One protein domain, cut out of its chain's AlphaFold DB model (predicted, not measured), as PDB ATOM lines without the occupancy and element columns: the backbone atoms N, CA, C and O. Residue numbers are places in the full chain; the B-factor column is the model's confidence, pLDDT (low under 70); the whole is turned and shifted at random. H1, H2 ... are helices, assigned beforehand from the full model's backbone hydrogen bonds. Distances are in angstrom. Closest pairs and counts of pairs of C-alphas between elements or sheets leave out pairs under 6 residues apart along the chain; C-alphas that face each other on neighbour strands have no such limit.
ATOM      1  N   ILE A 636      -4.801 -44.249 -36.658       87.44
ATOM      2  CA  ILE A 636      -6.095 -44.660 -36.078       87.44
ATOM      3  C   ILE A 636      -6.606 -43.619 -35.069       87.44
ATOM      4  O   ILE A 636      -7.777 -43.233 -35.129       87.44
ATOM      5  N   PHE A 637      -5.746 -43.112 -34.179       88.25
ATOM      6  CA  PHE A 637      -6.146 -42.065 -33.233       88.25
ATOM      7  C   PHE A 637      -6.484 -40.737 -33.917       88.25
ATOM      8  O   PHE A 637      -7.463 -40.103 -33.526       88.25
ATOM      9  N   ASP A 638      -5.761 -40.341 -34.965       87.38
ATOM     10  CA  ASP A 638      -6.081 -39.129 -35.728       87.38
ATOM     11  C   ASP A 638      -7.400 -39.249 -36.514       87.38
ATOM     12  O   ASP A 638      -8.134 -38.265 -36.619       87.38
ATOM     13  N   MET A 639      -7.769 -40.438 -37.010       85.75
ATOM     14  CA  MET A 639      -9.107 -40.669 -37.581       85.75
ATOM     15  C   MET A 639     -10.211 -40.504 -36.529       85.75
ATOM     16  O   MET A 639     -11.164 -39.755 -36.749       85.75
ATOM     17  N   LEU A 640     -10.069 -41.153 -35.367       87.00
ATOM     18  CA  LEU A 640     -11.035 -41.057 -34.263       87.00
ATOM     19  C   LEU A 640     -11.151 -39.619 -33.729       87.00
ATOM     20  O   LEU A 640     -12.248 -39.150 -33.414       87.00
ATOM     21  N   ARG A 641     -10.034 -38.885 -33.692       87.75
ATOM     22  CA  ARG A 641     -10.000 -37.457 -33.367       87.75
ATOM     23  C   ARG A 641     -10.770 -36.633 -34.399       87.75
ATOM     24  O   ARG A 641     -11.582 -35.806 -33.999       87.75
ATOM     25  N   ARG A 642     -10.572 -36.862 -35.704       88.31
ATOM     26  CA  ARG A 642     -11.290 -36.147 -36.779       88.31
ATOM     27  C   ARG A 642     -12.803 -36.379 -36.734       88.31
ATOM     28  O   ARG A 642     -13.546 -35.409 -36.849       88.31
ATOM     29  N   ASP A 643     -13.271 -37.607 -36.507       86.44
ATOM     30  CA  ASP A 643     -14.712 -37.897 -36.358       86.44
ATOM     31  C   ASP A 643     -15.296 -37.257 -35.082       86.44
ATOM     32  O   ASP A 643     -16.409 -36.727 -35.095       86.44
ATOM     33  N   SER A 644     -14.500 -37.178 -34.006       90.75
ATOM     34  CA  SER A 644     -14.858 -36.440 -32.784       90.75
ATOM     35  C   SER A 644     -14.962 -34.926 -33.027       90.75
ATOM     36  O   SER A 644     -15.941 -34.306 -32.614       90.75
ATOM     37  N   VAL A 645     -14.011 -34.321 -33.755       91.69
ATOM     38  CA  VAL A 645     -14.097 -32.905 -34.170       91.69
ATOM     39  C   VAL A 645     -15.315 -32.672 -35.067       91.69
ATOM     40  O   VAL A 645     -16.022 -31.686 -34.879       91.69
ATOM     41  N   PHE A 646     -15.596 -33.562 -36.022       90.62
ATOM     42  CA  PHE A 646     -16.759 -33.428 -36.901       90.62
ATOM     43  C   PHE A 646     -18.083 -33.543 -36.128       90.62
ATOM     44  O   PHE A 646     -19.021 -32.792 -36.393       90.62
ATOM     45  N   THR A 647     -18.141 -34.422 -35.124       90.50
ATOM     46  CA  THR A 647     -19.283 -34.549 -34.206       90.50
ATOM     47  C   THR A 647     -19.490 -33.268 -33.394       90.50
ATOM     48  O   THR A 647     -20.606 -32.748 -33.359       90.50
ATOM     49  N   LEU A 648     -18.418 -32.698 -32.827       91.25
ATOM     50  CA  LEU A 648     -18.456 -31.404 -32.137       91.25
ATOM     51  C   LEU A 648     -18.908 -30.270 -33.073       91.25
ATOM     52  O   LEU A 648     -19.821 -29.524 -32.733       91.25
ATOM     53  N   PHE A 649     -18.331 -30.168 -34.273       89.94
ATOM     54  CA  PHE A 649     -18.709 -29.169 -35.279       89.94
ATOM     55  C   PHE A 649     -20.192 -29.273 -35.660       89.94
ATOM     56  O   PHE A 649     -20.899 -28.267 -35.677       89.94
ATOM     57  N   ARG A 650     -20.696 -30.488 -35.906       89.31
ATOM     58  CA  ARG A 650     -22.113 -30.723 -36.215       89.31
ATOM     59  C   ARG A 650     -23.025 -30.312 -35.058       89.31
ATOM     60  O   ARG A 650     -24.075 -29.717 -35.307       89.31
ATOM     61  N   ALA A 651     -22.643 -30.606 -33.816       89.94
ATOM     62  CA  ALA A 651     -23.398 -30.190 -32.638       89.94
ATOM     63  C   ALA A 651     -23.409 -28.663 -32.469       89.94
ATOM     64  O   ALA A 651     -24.467 -28.099 -32.208       89.94
ATOM     65  N   LEU A 652     -22.274 -27.991 -32.697       87.44
ATOM     66  CA  LEU A 652     -22.165 -26.529 -32.665       87.44
ATOM     67  C   LEU A 652     -23.039 -25.863 -33.738       87.44
ATOM     68  O   LEU A 652     -23.801 -24.959 -33.408       87.44
ATOM     69  N   VAL A 653     -23.014 -26.349 -34.987       86.38
ATOM     70  CA  VAL A 653     -23.934 -25.891 -36.050       86.38
ATOM     71  C   VAL A 653     -25.390 -26.072 -35.610       86.38
ATOM     72  O   VAL A 653     -26.150 -25.110 -35.595       86.38
ATOM     73  N   THR A 654     -25.752 -27.267 -35.131       88.50
ATOM     74  CA  THR A 654     -27.119 -27.577 -34.669       88.50
ATOM     75  C   THR A 654     -27.552 -26.715 -33.470       88.50
ATOM     76  O   THR A 654     -28.742 -26.463 -33.289       88.50
ATOM     77  N   ALA A 655     -26.615 -26.263 -32.634       86.00
ATOM     78  CA  ALA A 655     -26.873 -25.350 -31.523       86.00
ATOM     79  C   ALA A 655     -27.069 -23.901 -32.006       86.00
ATOM     80  O   ALA A 655     -28.019 -23.244 -31.576       86.00
ATOM     81  N   ALA A 656     -26.237 -23.432 -32.940       83.69
ATOM     82  CA  ALA A 656     -26.361 -22.113 -33.561       83.69
ATOM     83  C   ALA A 656     -27.675 -21.970 -34.353       83.69
ATOM     84  O   ALA A 656     -28.387 -20.984 -34.175       83.69
ATOM     85  N   ASP A 657     -28.064 -22.996 -35.120       86.00
ATOM     86  CA  ASP A 657     -29.345 -23.060 -35.845       86.00
ATOM     87  C   ASP A 657     -30.569 -23.008 -34.899       86.00
ATOM     88  O   ASP A 657     -31.669 -22.637 -35.304       86.00
ATOM     89  N   ARG A 658     -30.381 -23.358 -33.617       87.12
ATOM     90  CA  ARG A 658     -31.386 -23.266 -32.538       87.12
ATOM     91  C   ARG A 658     -31.282 -21.973 -31.712       87.12
ATOM     92  O   ARG A 658     -31.977 -21.848 -30.706       87.12
ATOM     93  N   GLY A 659     -30.408 -21.036 -32.083       79.94
ATOM     94  CA  GLY A 659     -30.170 -19.790 -31.342       79.94
ATOM     95  C   GLY A 659     -29.458 -19.968 -29.992       79.94
ATOM     96  O   GLY A 659     -29.525 -19.084 -29.137       79.94
ATOM     97  N   ILE A 660     -28.794 -21.105 -29.760       78.75
ATOM     98  CA  ILE A 660     -28.122 -21.418 -28.492       78.75
ATOM     99  C   ILE A 660     -26.714 -20.807 -28.493       78.75
ATOM    100  O   ILE A 660     -25.727 -21.468 -28.807       78.75
ATOM    101  N   CYS A 661     -26.617 -19.534 -28.111       66.56
ATOM    102  CA  CYS A 661     -25.333 -18.850 -27.944       66.56
ATOM    103  C   CYS A 661     -24.590 -19.319 -26.679       66.56
ATOM    104  O   CYS A 661     -25.193 -19.495 -25.613       66.56
ATOM    105  N   ALA A 662     -23.262 -19.439 -26.760       65.12
ATOM    106  CA  ALA A 662     -22.420 -19.722 -25.601       65.12
ATOM    107  C   ALA A 662     -22.506 -18.581 -24.566       65.12
ATOM    108  O   ALA A 662     -22.153 -17.433 -24.840       65.12
ATOM    109  N   LYS A 663     -22.970 -18.885 -23.346       62.06
ATOM    110  CA  LYS A 663     -23.029 -17.893 -22.260       62.06
ATOM    111  C   LYS A 663     -21.605 -17.580 -21.775       62.06
ATOM    112  O   LYS A 663     -20.908 -18.511 -21.365       62.06
ATOM    113  N   PRO A 664     -21.158 -16.308 -21.749       56.22
ATOM    114  CA  PRO A 664     -19.832 -15.966 -21.247       56.22
ATOM    115  C   PRO A 664     -19.733 -16.318 -19.757       56.22
ATOM    116  O   PRO A 664     -20.505 -15.820 -18.934       56.22
ATOM    117  N   ARG A 665     -18.784 -17.198 -19.415       50.72
ATOM    118  CA  ARG A 665     -18.622 -17.756 -18.066       50.72
ATOM    119  C   ARG A 665     -18.333 -16.637 -17.060       50.72
ATOM    120  O   ARG A 665     -17.244 -16.058 -17.059       50.72
ATOM    121  N   LYS A 666     -19.309 -16.311 -16.203       42.97
ATOM    122  CA  LYS A 666     -19.146 -15.275 -15.172       42.97
ATOM    123  C   LYS A 666     -18.034 -15.701 -14.213       42.97
ATOM    124  O   LYS A 666     -18.104 -16.759 -13.597       42.97
ATOM    125  N   ARG A 667     -17.024 -14.841 -14.053       42.34
ATOM    126  CA  ARG A 667     -15.769 -15.101 -13.312       42.34
ATOM    127  C   ARG A 667     -15.936 -15.334 -11.796       42.34
ATOM    128  O   ARG A 667     -14.941 -15.452 -11.090       42.34
ATOM    129  N   SER A 668     -17.175 -15.346 -11.311       50.44
ATOM    130  CA  SER A 668     -17.602 -15.540  -9.923       50.44
ATOM    131  C   SER A 668     -18.142 -16.946  -9.633       50.44
ATOM    132  O   SER A 668     -18.368 -17.273  -8.473       50.44
ATOM    133  N   GLU A 669     -18.402 -17.759 -10.658       44.97
ATOM    134  CA  GLU A 669     -18.963 -19.102 -10.498       44.97
ATOM    135  C   GLU A 669     -17.831 -20.113 -10.226       44.97
ATOM    136  O   GLU A 669     -16.922 -20.235 -11.055       44.97
ATOM    137  N   PRO A 670     -17.813 -20.802  -9.067       48.53
ATOM    138  CA  PRO A 670     -16.713 -21.691  -8.709       48.53
ATOM    139  C   PRO A 670     -16.664 -22.901  -9.645       48.53
ATOM    140  O   PRO A 670     -17.696 -23.485  -9.972       48.53
ATOM    141  N   ASP A 671     -15.457 -23.307 -10.049       57.44
ATOM    142  CA  ASP A 671     -15.261 -24.512 -10.861       57.44
ATOM    143  C   ASP A 671     -15.919 -25.721 -10.191       57.44
ATOM    144  O   ASP A 671     -15.725 -25.924  -8.995       57.44
ATOM    145  N   TYR A 672     -16.661 -26.546 -10.936       54.72
ATOM    146  CA  TYR A 672     -17.374 -27.697 -10.360       54.72
ATOM    147  C   TYR A 672     -16.412 -28.642  -9.618       54.72
ATOM    148  O   TYR A 672     -16.685 -29.058  -8.492       54.72
ATOM    149  N   VAL A 673     -15.223 -28.865 -10.188       52.44
ATOM    150  CA  VAL A 673     -14.119 -29.611  -9.562       52.44
ATOM    151  C   VAL A 673     -13.646 -28.946  -8.260       52.44
ATOM    152  O   VAL A 673     -13.404 -29.635  -7.276       52.44
ATOM    153  N   ALA A 674     -13.568 -27.613  -8.206       58.38
ATOM    154  CA  ALA A 674     -13.158 -26.870  -7.011       58.38
ATOM    155  C   ALA A 674     -14.265 -26.778  -5.941       58.38
ATOM    156  O   ALA A 674     -13.963 -26.815  -4.749       58.38
ATOM    157  N   LYS A 675     -15.544 -26.697  -6.340       56.91
ATOM    158  CA  LYS A 675     -16.708 -26.781  -5.442       56.91
ATOM    159  C   LYS A 675     -16.748 -28.161  -4.784       56.91
ATOM    160  O   LYS A 675     -16.809 -28.262  -3.561       56.91
ATOM    161  N   ARG A 676     -16.605 -29.217  -5.588       53.31
ATOM    162  CA  ARG A 676     -16.535 -30.605  -5.128       53.31
ATOM    163  C   ARG A 676     -15.319 -30.876  -4.242       53.31
ATOM    164  O   ARG A 676     -15.490 -31.402  -3.153       53.31
ATOM    165  N   ALA A 677     -14.125 -30.422  -4.622       56.06
ATOM    166  CA  ALA A 677     -12.917 -30.582  -3.807       56.06
ATOM    167  C   ALA A 677     -12.940 -29.789  -2.480       56.06
ATOM    168  O   ALA A 677     -12.117 -30.056  -1.606       56.06
ATOM    169  N   ARG A 678     -13.854 -28.819  -2.313       62.97
ATOM    170  CA  ARG A 678     -14.150 -28.164  -1.022       62.97
ATOM    171  C   ARG A 678     -15.176 -28.946  -0.200       62.97
ATOM    172  O   ARG A 678     -14.985 -29.091   1.003       62.97
ATOM    173  N   LEU A 679     -16.212 -29.491  -0.846       56.06
ATOM    174  CA  LEU A 679     -17.192 -30.390  -0.220       56.06
ATOM    175  C   LEU A 679     -16.520 -31.664   0.320       56.06
ATOM    176  O   LEU A 679     -16.676 -31.985   1.492       56.06
ATOM    177  N   GLU A 680     -15.685 -32.322  -0.489       54.50
ATOM    178  CA  GLU A 680     -14.901 -33.508  -0.103       54.50
ATOM    179  C   GLU A 680     -13.863 -33.210   0.999       54.50
ATOM    180  O   GLU A 680     -13.454 -34.118   1.717       54.50
ATOM    181  N   ARG A 681     -13.467 -31.939   1.186       61.91
ATOM    182  CA  ARG A 681     -12.589 -31.493   2.288       61.91
ATOM    183  C   ARG A 681     -13.355 -30.985   3.520       61.91
ATOM    184  O   ARG A 681     -12.729 -30.636   4.515       61.91
ATOM    185  N   ASN A 682     -14.692 -30.958   3.467       50.06
ATOM    186  CA  ASN A 682     -15.594 -30.532   4.546       50.06
ATOM    187  C   ASN A 682     -15.284 -29.121   5.111       50.06
ATOM    188  O   ASN A 682     -15.529 -28.829   6.283       50.06
ATOM    189  N   GLU A 683     -14.730 -28.230   4.278       50.81
ATOM    190  CA  GLU A 683     -14.317 -26.875   4.670       50.81
ATOM    191  C   GLU A 683     -15.533 -25.945   4.818       50.81
ATOM    192  O   GLU A 683     -15.885 -25.187   3.912       50.81
ATOM    193  N   ARG A 684     -16.175 -25.983   5.993       48.12
ATOM    194  CA  ARG A 684     -17.260 -25.065   6.376       48.12
ATOM    195  C   ARG A 684     -16.744 -23.635   6.601       48.12
ATOM    196  O   ARG A 684     -16.617 -23.185   7.738       48.12
ATOM    197  N   TYR A 699     -27.853 -34.346 -15.826       81.94
ATOM    198  CA  TYR A 699     -28.108 -35.536 -16.636       81.94
ATOM    199  C   TYR A 699     -27.380 -35.442 -17.980       81.94
ATOM    200  O   TYR A 699     -27.192 -34.356 -18.533       81.94
ATOM    201  N   THR A 700     -26.946 -36.584 -18.514       86.62
ATOM    202  CA  THR A 700     -26.201 -36.648 -19.776       86.62
ATOM    203  C   THR A 700     -27.184 -36.677 -20.947       86.62
ATOM    204  O   THR A 700     -27.793 -37.707 -21.221       86.62
ATOM    205  N   THR A 701     -27.339 -35.551 -21.648       84.31
ATOM    206  CA  THR A 701     -28.277 -35.403 -22.778       84.31
ATOM    207  C   THR A 701     -27.808 -36.071 -24.070       84.31
ATOM    208  O   THR A 701     -28.600 -36.719 -24.745       84.31
ATOM    209  N   ASP A 702     -26.532 -35.907 -24.426       87.94
ATOM    210  CA  ASP A 702     -25.946 -36.398 -25.678       87.94
ATOM    211  C   ASP A 702     -24.643 -37.152 -25.369       87.94
ATOM    212  O   ASP A 702     -23.572 -36.562 -25.196       87.94
ATOM    213  N   LEU A 703     -24.754 -38.477 -25.235       88.38
ATOM    214  CA  LEU A 703     -23.618 -39.351 -24.933       88.38
ATOM    215  C   LEU A 703     -22.595 -39.424 -26.092       88.38
ATOM    216  O   LEU A 703     -21.403 -39.354 -25.791       88.38
ATOM    217  N   PRO A 704     -22.984 -39.502 -27.384       88.50
ATOM    218  CA  PRO A 704     -22.048 -39.372 -28.505       88.50
ATOM    219  C   PRO A 704     -21.260 -38.054 -28.528       88.50
ATOM    220  O   PRO A 704     -20.044 -38.079 -28.735       88.50
ATOM    221  N   LEU A 705     -21.906 -36.910 -28.277       91.25
ATOM    222  CA  LEU A 705     -21.220 -35.619 -28.187       91.25
ATOM    223  C   LEU A 705     -20.301 -35.559 -26.965       91.25
ATOM    224  O   LEU A 705     -19.162 -35.112 -27.083       91.25
ATOM    225  N   LEU A 706     -20.750 -36.047 -25.804       91.25
ATOM    226  CA  LEU A 706     -19.907 -36.103 -24.611       91.25
ATOM    227  C   LEU A 706     -18.693 -37.022 -24.828       91.25
ATOM    228  O   LEU A 706     -17.582 -36.657 -24.447       91.25
ATOM    229  N   PHE A 707     -18.862 -38.159 -25.511       89.94
ATOM    230  CA  PHE A 707     -17.760 -39.023 -25.934       89.94
ATOM    231  C   PHE A 707     -16.766 -38.267 -26.823       89.94
ATOM    232  O   PHE A 707     -15.582 -38.213 -26.483       89.94
ATOM    233  N   ALA A 708     -17.235 -37.604 -27.886       91.81
ATOM    234  CA  ALA A 708     -16.391 -36.784 -28.756       91.81
ATOM    235  C   ALA A 708     -15.628 -35.700 -27.967       91.81
ATOM    236  O   ALA A 708     -14.412 -35.572 -28.106       91.81
ATOM    237  N   CYS A 709     -16.302 -34.985 -27.063       91.81
ATOM    238  CA  CYS A 709     -15.672 -34.015 -26.169       91.81
ATOM    239  C   CYS A 709     -14.615 -34.657 -25.256       91.81
ATOM    240  O   CYS A 709     -13.535 -34.091 -25.104       91.81
ATOM    241  N   THR A 710     -14.840 -35.856 -24.700       90.38
ATOM    242  CA  THR A 710     -13.778 -36.538 -23.938       90.38
ATOM    243  C   THR A 710     -12.578 -36.891 -24.820       90.38
ATOM    244  O   THR A 710     -11.447 -36.639 -24.411       90.38
ATOM    245  N   VAL A 711     -12.778 -37.410 -26.036       89.25
ATOM    246  CA  VAL A 711     -11.675 -37.752 -26.960       89.25
ATOM    247  C   VAL A 711     -10.831 -36.521 -27.318       89.25
ATOM    248  O   VAL A 711      -9.613 -36.638 -27.449       89.25
ATOM    249  N   LEU A 712     -11.452 -35.341 -27.423       91.31
ATOM    250  CA  LEU A 712     -10.766 -34.078 -27.708       91.31
ATOM    251  C   LEU A 712     -10.074 -33.457 -26.485       91.31
ATOM    252  O   LEU A 712      -8.989 -32.894 -26.633       91.31
ATOM    253  N   ASP A 713     -10.641 -33.581 -25.281       89.88
ATOM    254  CA  ASP A 713      -9.991 -33.131 -24.044       89.88
ATOM    255  C   ASP A 713      -8.934 -34.142 -23.573       89.88
ATOM    256  O   ASP A 713      -9.145 -34.955 -22.667       89.88
ATOM    257  N   THR A 714      -7.760 -34.068 -24.195       83.12
ATOM    258  CA  THR A 714      -6.541 -34.777 -23.771       83.12
ATOM    259  C   THR A 714      -5.936 -34.210 -22.482       83.12
ATOM    260  O   THR A 714      -5.080 -34.849 -21.872       83.12
ATOM    261  N   SER A 715      -6.381 -33.021 -22.066       83.06
ATOM    262  CA  SER A 715      -5.868 -32.247 -20.931       83.06
ATOM    263  C   SER A 715      -6.665 -32.398 -19.631       83.06
ATOM    264  O   SER A 715      -6.225 -31.894 -18.601       83.06
ATOM    265  N   TYR A 716      -7.813 -33.085 -19.664       80.81
ATOM    266  CA  TYR A 716      -8.757 -33.234 -18.547       80.81
ATOM    267  C   TYR A 716      -9.271 -31.891 -17.977       80.81
ATOM    268  O   TYR A 716      -9.656 -31.805 -16.810       80.81
ATOM    269  N   LYS A 717      -9.312 -30.835 -18.806       82.00
ATOM    270  CA  LYS A 717      -9.845 -29.508 -18.448       82.00
ATOM    271  C   LYS A 717     -11.348 -29.523 -18.176       82.00
ATOM    272  O   LYS A 717     -11.831 -28.678 -17.431       82.00
ATOM    273  N   SER A 718     -12.092 -30.436 -18.803       81.81
ATOM    274  CA  SER A 718     -13.565 -30.445 -18.850       81.81
ATOM    275  C   SER A 718     -14.203 -29.201 -19.505       81.81
ATOM    276  O   SER A 718     -15.404 -28.978 -19.371       81.81
ATOM    277  N   TYR A 719     -13.422 -28.395 -20.232       84.44
ATOM    278  CA  TYR A 719     -13.886 -27.289 -21.076       84.44
ATOM    279  C   TYR A 719     -12.901 -27.048 -22.229       84.44
ATOM    280  O   TYR A 719     -11.732 -27.425 -22.139       84.44
ATOM    281  N   PHE A 720     -13.363 -26.357 -23.275       88.00
ATOM    282  CA  PHE A 720     -12.528 -25.858 -24.370       88.00
ATOM    283  C   PHE A 720     -12.561 -24.331 -24.421       88.00
ATOM    284  O   PHE A 720     -13.582 -23.709 -24.125       88.00
ATOM    285  N   LEU A 721     -11.449 -23.722 -24.821       87.00
ATOM    286  CA  LEU A 721     -11.402 -22.323 -25.234       87.00
ATOM    287  C   LEU A 721     -11.920 -22.187 -26.675       87.00
ATOM    288  O   LEU A 721     -11.694 -23.073 -27.496       87.00
ATOM    289  N   SER A 722     -12.537 -21.052 -27.015       84.06
ATOM    290  CA  SER A 722     -12.998 -20.761 -28.389       84.06
ATOM    291  C   SER A 722     -11.879 -20.965 -29.429       84.06
ATOM    292  O   SER A 722     -12.080 -21.662 -30.418       84.06
ATOM    293  N   SER A 723     -10.651 -20.517 -29.139       85.62
ATOM    294  CA  SER A 723      -9.479 -20.735 -30.001       85.62
ATOM    295  C   SER A 723      -9.070 -22.208 -30.167       85.62
ATOM    296  O   SER A 723      -8.503 -22.572 -31.192       85.62
ATOM    297  N   GLU A 724      -9.329 -23.063 -29.170       89.19
ATOM    298  CA  GLU A 724      -9.083 -24.510 -29.282       89.19
ATOM    299  C   GLU A 724     -10.137 -25.154 -30.191       89.19
ATOM    300  O   GLU A 724      -9.795 -25.968 -31.044       89.19
ATOM    301  N   VAL A 725     -11.400 -24.728 -30.071       88.81
ATOM    302  CA  VAL A 725     -12.499 -25.155 -30.953       88.81
ATOM    303  C   VAL A 725     -12.272 -24.687 -32.398       88.81
ATOM    304  O   VAL A 725     -12.481 -25.472 -33.321       88.81
ATOM    305  N   GLU A 726     -11.776 -23.464 -32.614       87.50
ATOM    306  CA  GLU A 726     -11.358 -22.981 -33.938       87.50
ATOM    307  C   GLU A 726     -10.271 -23.870 -34.555       87.50
ATOM    308  O   GLU A 726     -10.454 -24.390 -35.656       87.50
ATOM    309  N   ASP A 727      -9.149 -24.075 -33.855       88.75
ATOM    310  CA  ASP A 727      -8.039 -24.891 -34.363       88.75
ATOM    311  C   ASP A 727      -8.450 -26.363 -34.564       88.75
ATOM    312  O   ASP A 727      -7.969 -27.010 -35.500       88.75
ATOM    313  N   PHE A 728      -9.389 -26.887 -33.764       91.19
ATOM    314  CA  PHE A 728     -10.024 -28.177 -34.028       91.19
ATOM    315  C   PHE A 728     -10.807 -28.150 -35.349       91.19
ATOM    316  O   PHE A 728     -10.497 -28.944 -36.235       91.19
ATOM    317  N   ILE A 729     -11.772 -27.242 -35.533       89.00
ATOM    318  CA  ILE A 729     -12.617 -27.179 -36.744       89.00
ATOM    319  C   ILE A 729     -11.766 -26.999 -38.013       89.00
ATOM    320  O   ILE A 729     -11.998 -27.682 -39.012       89.00
ATOM    321  N   LEU A 730     -10.726 -26.162 -37.964       87.38
ATOM    322  CA  LEU A 730      -9.778 -25.978 -39.070       87.38
ATOM    323  C   LEU A 730      -9.014 -27.269 -39.418       87.38
ATOM    324  O   LEU A 730      -8.715 -27.506 -40.589       87.38
ATOM    325  N   SER A 731      -8.727 -28.132 -38.436       87.62
ATOM    326  CA  SER A 731      -8.027 -29.409 -38.661       87.62
ATOM    327  C   SER A 731      -8.821 -30.425 -39.497       87.62
ATOM    328  O   SER A 731      -8.229 -31.357 -40.045       87.62
ATOM    329  N   LEU A 732     -10.136 -30.222 -39.672       85.56
ATOM    330  CA  LEU A 732     -10.954 -31.013 -40.600       85.56
ATOM    331  C   LEU A 732     -10.597 -30.765 -42.076       85.56
ATOM    332  O   LEU A 732     -10.901 -31.606 -42.918       85.56
ATOM    333  N   GLY A 733      -9.977 -29.624 -42.405       82.31
ATOM    334  CA  GLY A 733      -9.692 -29.232 -43.791       82.31
ATOM    335  C   GLY A 733     -10.931 -28.819 -44.597       82.31
ATOM    336  O   GLY A 733     -10.884 -28.816 -45.826       82.31
ATOM    337  N   LEU A 734     -12.038 -28.481 -43.924       81.56
ATOM    338  CA  LEU A 734     -13.237 -27.935 -44.566       81.56
ATOM    339  C   LEU A 734     -12.942 -26.550 -45.183       81.56
ATOM    340  O   LEU A 734     -12.135 -25.801 -44.628       81.56
ATOM    341  N   PRO A 735     -13.612 -26.160 -46.287       79.31
ATOM    342  CA  PRO A 735     -13.440 -24.854 -46.929       79.31
ATOM    343  C   PRO A 735     -14.178 -23.740 -46.159       79.31
ATOM    344  O   PRO A 735     -15.075 -23.087 -46.684       79.31
ATOM    345  N   ILE A 736     -13.816 -23.553 -44.887       76.75
ATOM    346  CA  ILE A 736     -14.411 -22.591 -43.952       76.75
ATOM    347  C   ILE A 736     -13.294 -21.663 -43.460       76.75
ATOM    348  O   ILE A 736     -12.251 -22.127 -42.999       76.75
ATOM    349  N   SER A 737     -13.485 -20.348 -43.566       76.06
ATOM    350  CA  SER A 737     -12.505 -19.371 -43.075       76.06
ATOM    351  C   SER A 737     -12.574 -19.226 -41.550       76.06
ATOM    352  O   SER A 737     -13.628 -19.441 -40.957       76.06
ATOM    353  N   ARG A 738     -11.480 -18.787 -40.902       76.12
ATOM    354  CA  ARG A 738     -11.488 -18.479 -39.453       76.12
ATOM    355  C   ARG A 738     -12.658 -17.568 -39.076       76.12
ATOM    356  O   ARG A 738     -13.424 -17.910 -38.190       76.12
ATOM    357  N   TYR A 739     -12.873 -16.497 -39.841       71.56
ATOM    358  CA  TYR A 739     -13.986 -15.563 -39.643       71.56
ATOM    359  C   TYR A 739     -15.376 -16.229 -39.695       71.56
ATOM    360  O   TYR A 739     -16.262 -15.851 -38.936       71.56
ATOM    361  N   GLN A 740     -15.577 -17.249 -40.537       70.38
ATOM    362  CA  GLN A 740     -16.833 -18.015 -40.582       70.38
ATOM    363  C   GLN A 740     -17.017 -18.962 -39.384       70.38
ATOM    364  O   GLN A 740     -18.147 -19.369 -39.121       70.38
ATOM    365  N   VAL A 741     -15.942 -19.310 -38.666       72.88
ATOM    366  CA  VAL A 741     -16.000 -20.054 -37.397       72.88
ATOM    367  C   VAL A 741     -16.228 -19.078 -36.238       72.88
ATOM    368  O   VAL A 741     -17.251 -19.175 -35.566       72.88
ATOM    369  N   SER A 742     -15.349 -18.082 -36.063       67.62
ATOM    370  CA  SER A 742     -15.426 -17.073 -34.991       67.62
ATOM    371  C   SER A 742     -16.701 -16.218 -35.047       67.62
ATOM    372  O   SER A 742     -17.130 -15.667 -34.042       67.62
ATOM    373  N   GLY A 743     -17.300 -16.069 -36.233       59.31
ATOM    374  CA  GLY A 743     -18.562 -15.355 -36.446       59.31
ATOM    375  C   GLY A 743     -19.824 -16.203 -36.247       59.31
ATOM    376  O   GLY A 743     -20.914 -15.713 -36.539       59.31
ATOM    377  N   ARG A 744     -19.701 -17.470 -35.815       60.78
ATOM    378  CA  ARG A 744     -20.833 -18.398 -35.619       60.78
ATOM    379  C   ARG A 744     -20.901 -19.076 -34.245       60.78
ATOM    380  O   ARG A 744     -21.983 -19.559 -33.917       60.78
TER     381      ARG A 744
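AT A GLANCE: This is residues 636 to 684 and 699 to 744 of the 745 residues of the protein "SAP domain-containing protein" of Schistosoma rodhaini (UniProt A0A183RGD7). One long helix, H1, has two shorter helices, H3 and H4, packed crosswise on different sides of it, and the small helix H5 packs on H4. From this body a thin arm sticks out, made by residues 663 to 671 and residues 674 to 684, the latter including most of the short helix H2. The printed part has 95 residues with five named helices, H1 to H5 in chain order, and no named strand; its class is all helix. It is loose, with a radius of gyration of the C-alphas of 15.8 A, and elongated, spanning 53 by 33 by 23 A.

IN THESE COORDINATES: H1, residues 636 to 656, measures 30.4 A from C-alpha 636 at (-6.095, -44.660, -36.078) to C-alpha 656 at (-26.361, -22.113, -33.561). H3, residues 703 to 712, measures 14.2 A, and H4, residues 722 to 731, measures 14.3 A. H2 is residues 672 to 679, 10.5 A long. H5 is residues 738 to 742, 6.1 A long, with C-alpha 742 at (-15.426, -17.073, -34.991).

HOW THE PARTS SIT: H1 touches H3 at a steep tilt of 56 degrees, opposite ways; their closest C-alphas, of Ser 644 and Ala 708, are 4.3 A apart. With residues 642 to 649 alone, H1 touches H4 at a steep tilt of 57 degrees, opposite ways; the closest C-alphas are those of Val 645 and Phe 728, 6.2 A. H4 touches H5, closest at the C-alphas of Glu 726 and Val 741, 6.5 A. H3 and H4 are apart, and H2 touches no helix. In H1, H2, H3, H4 and H5 every O i to N i+4 pair is within hydrogen-bond range.

THE WHOLE: The C-alphas of Arg 684 and Pro 735, the two farthest apart, are 53.4 A from each other. Residues 685 to 698 are not printed, and C-alphas 684 and 699 are 27.5 A apart across this cut. The link from H1 to H2 is long, 15 residues. Mean pLDDT of the printed part is 77.2; residues 661 to 684 and 742 to 744 are under 70.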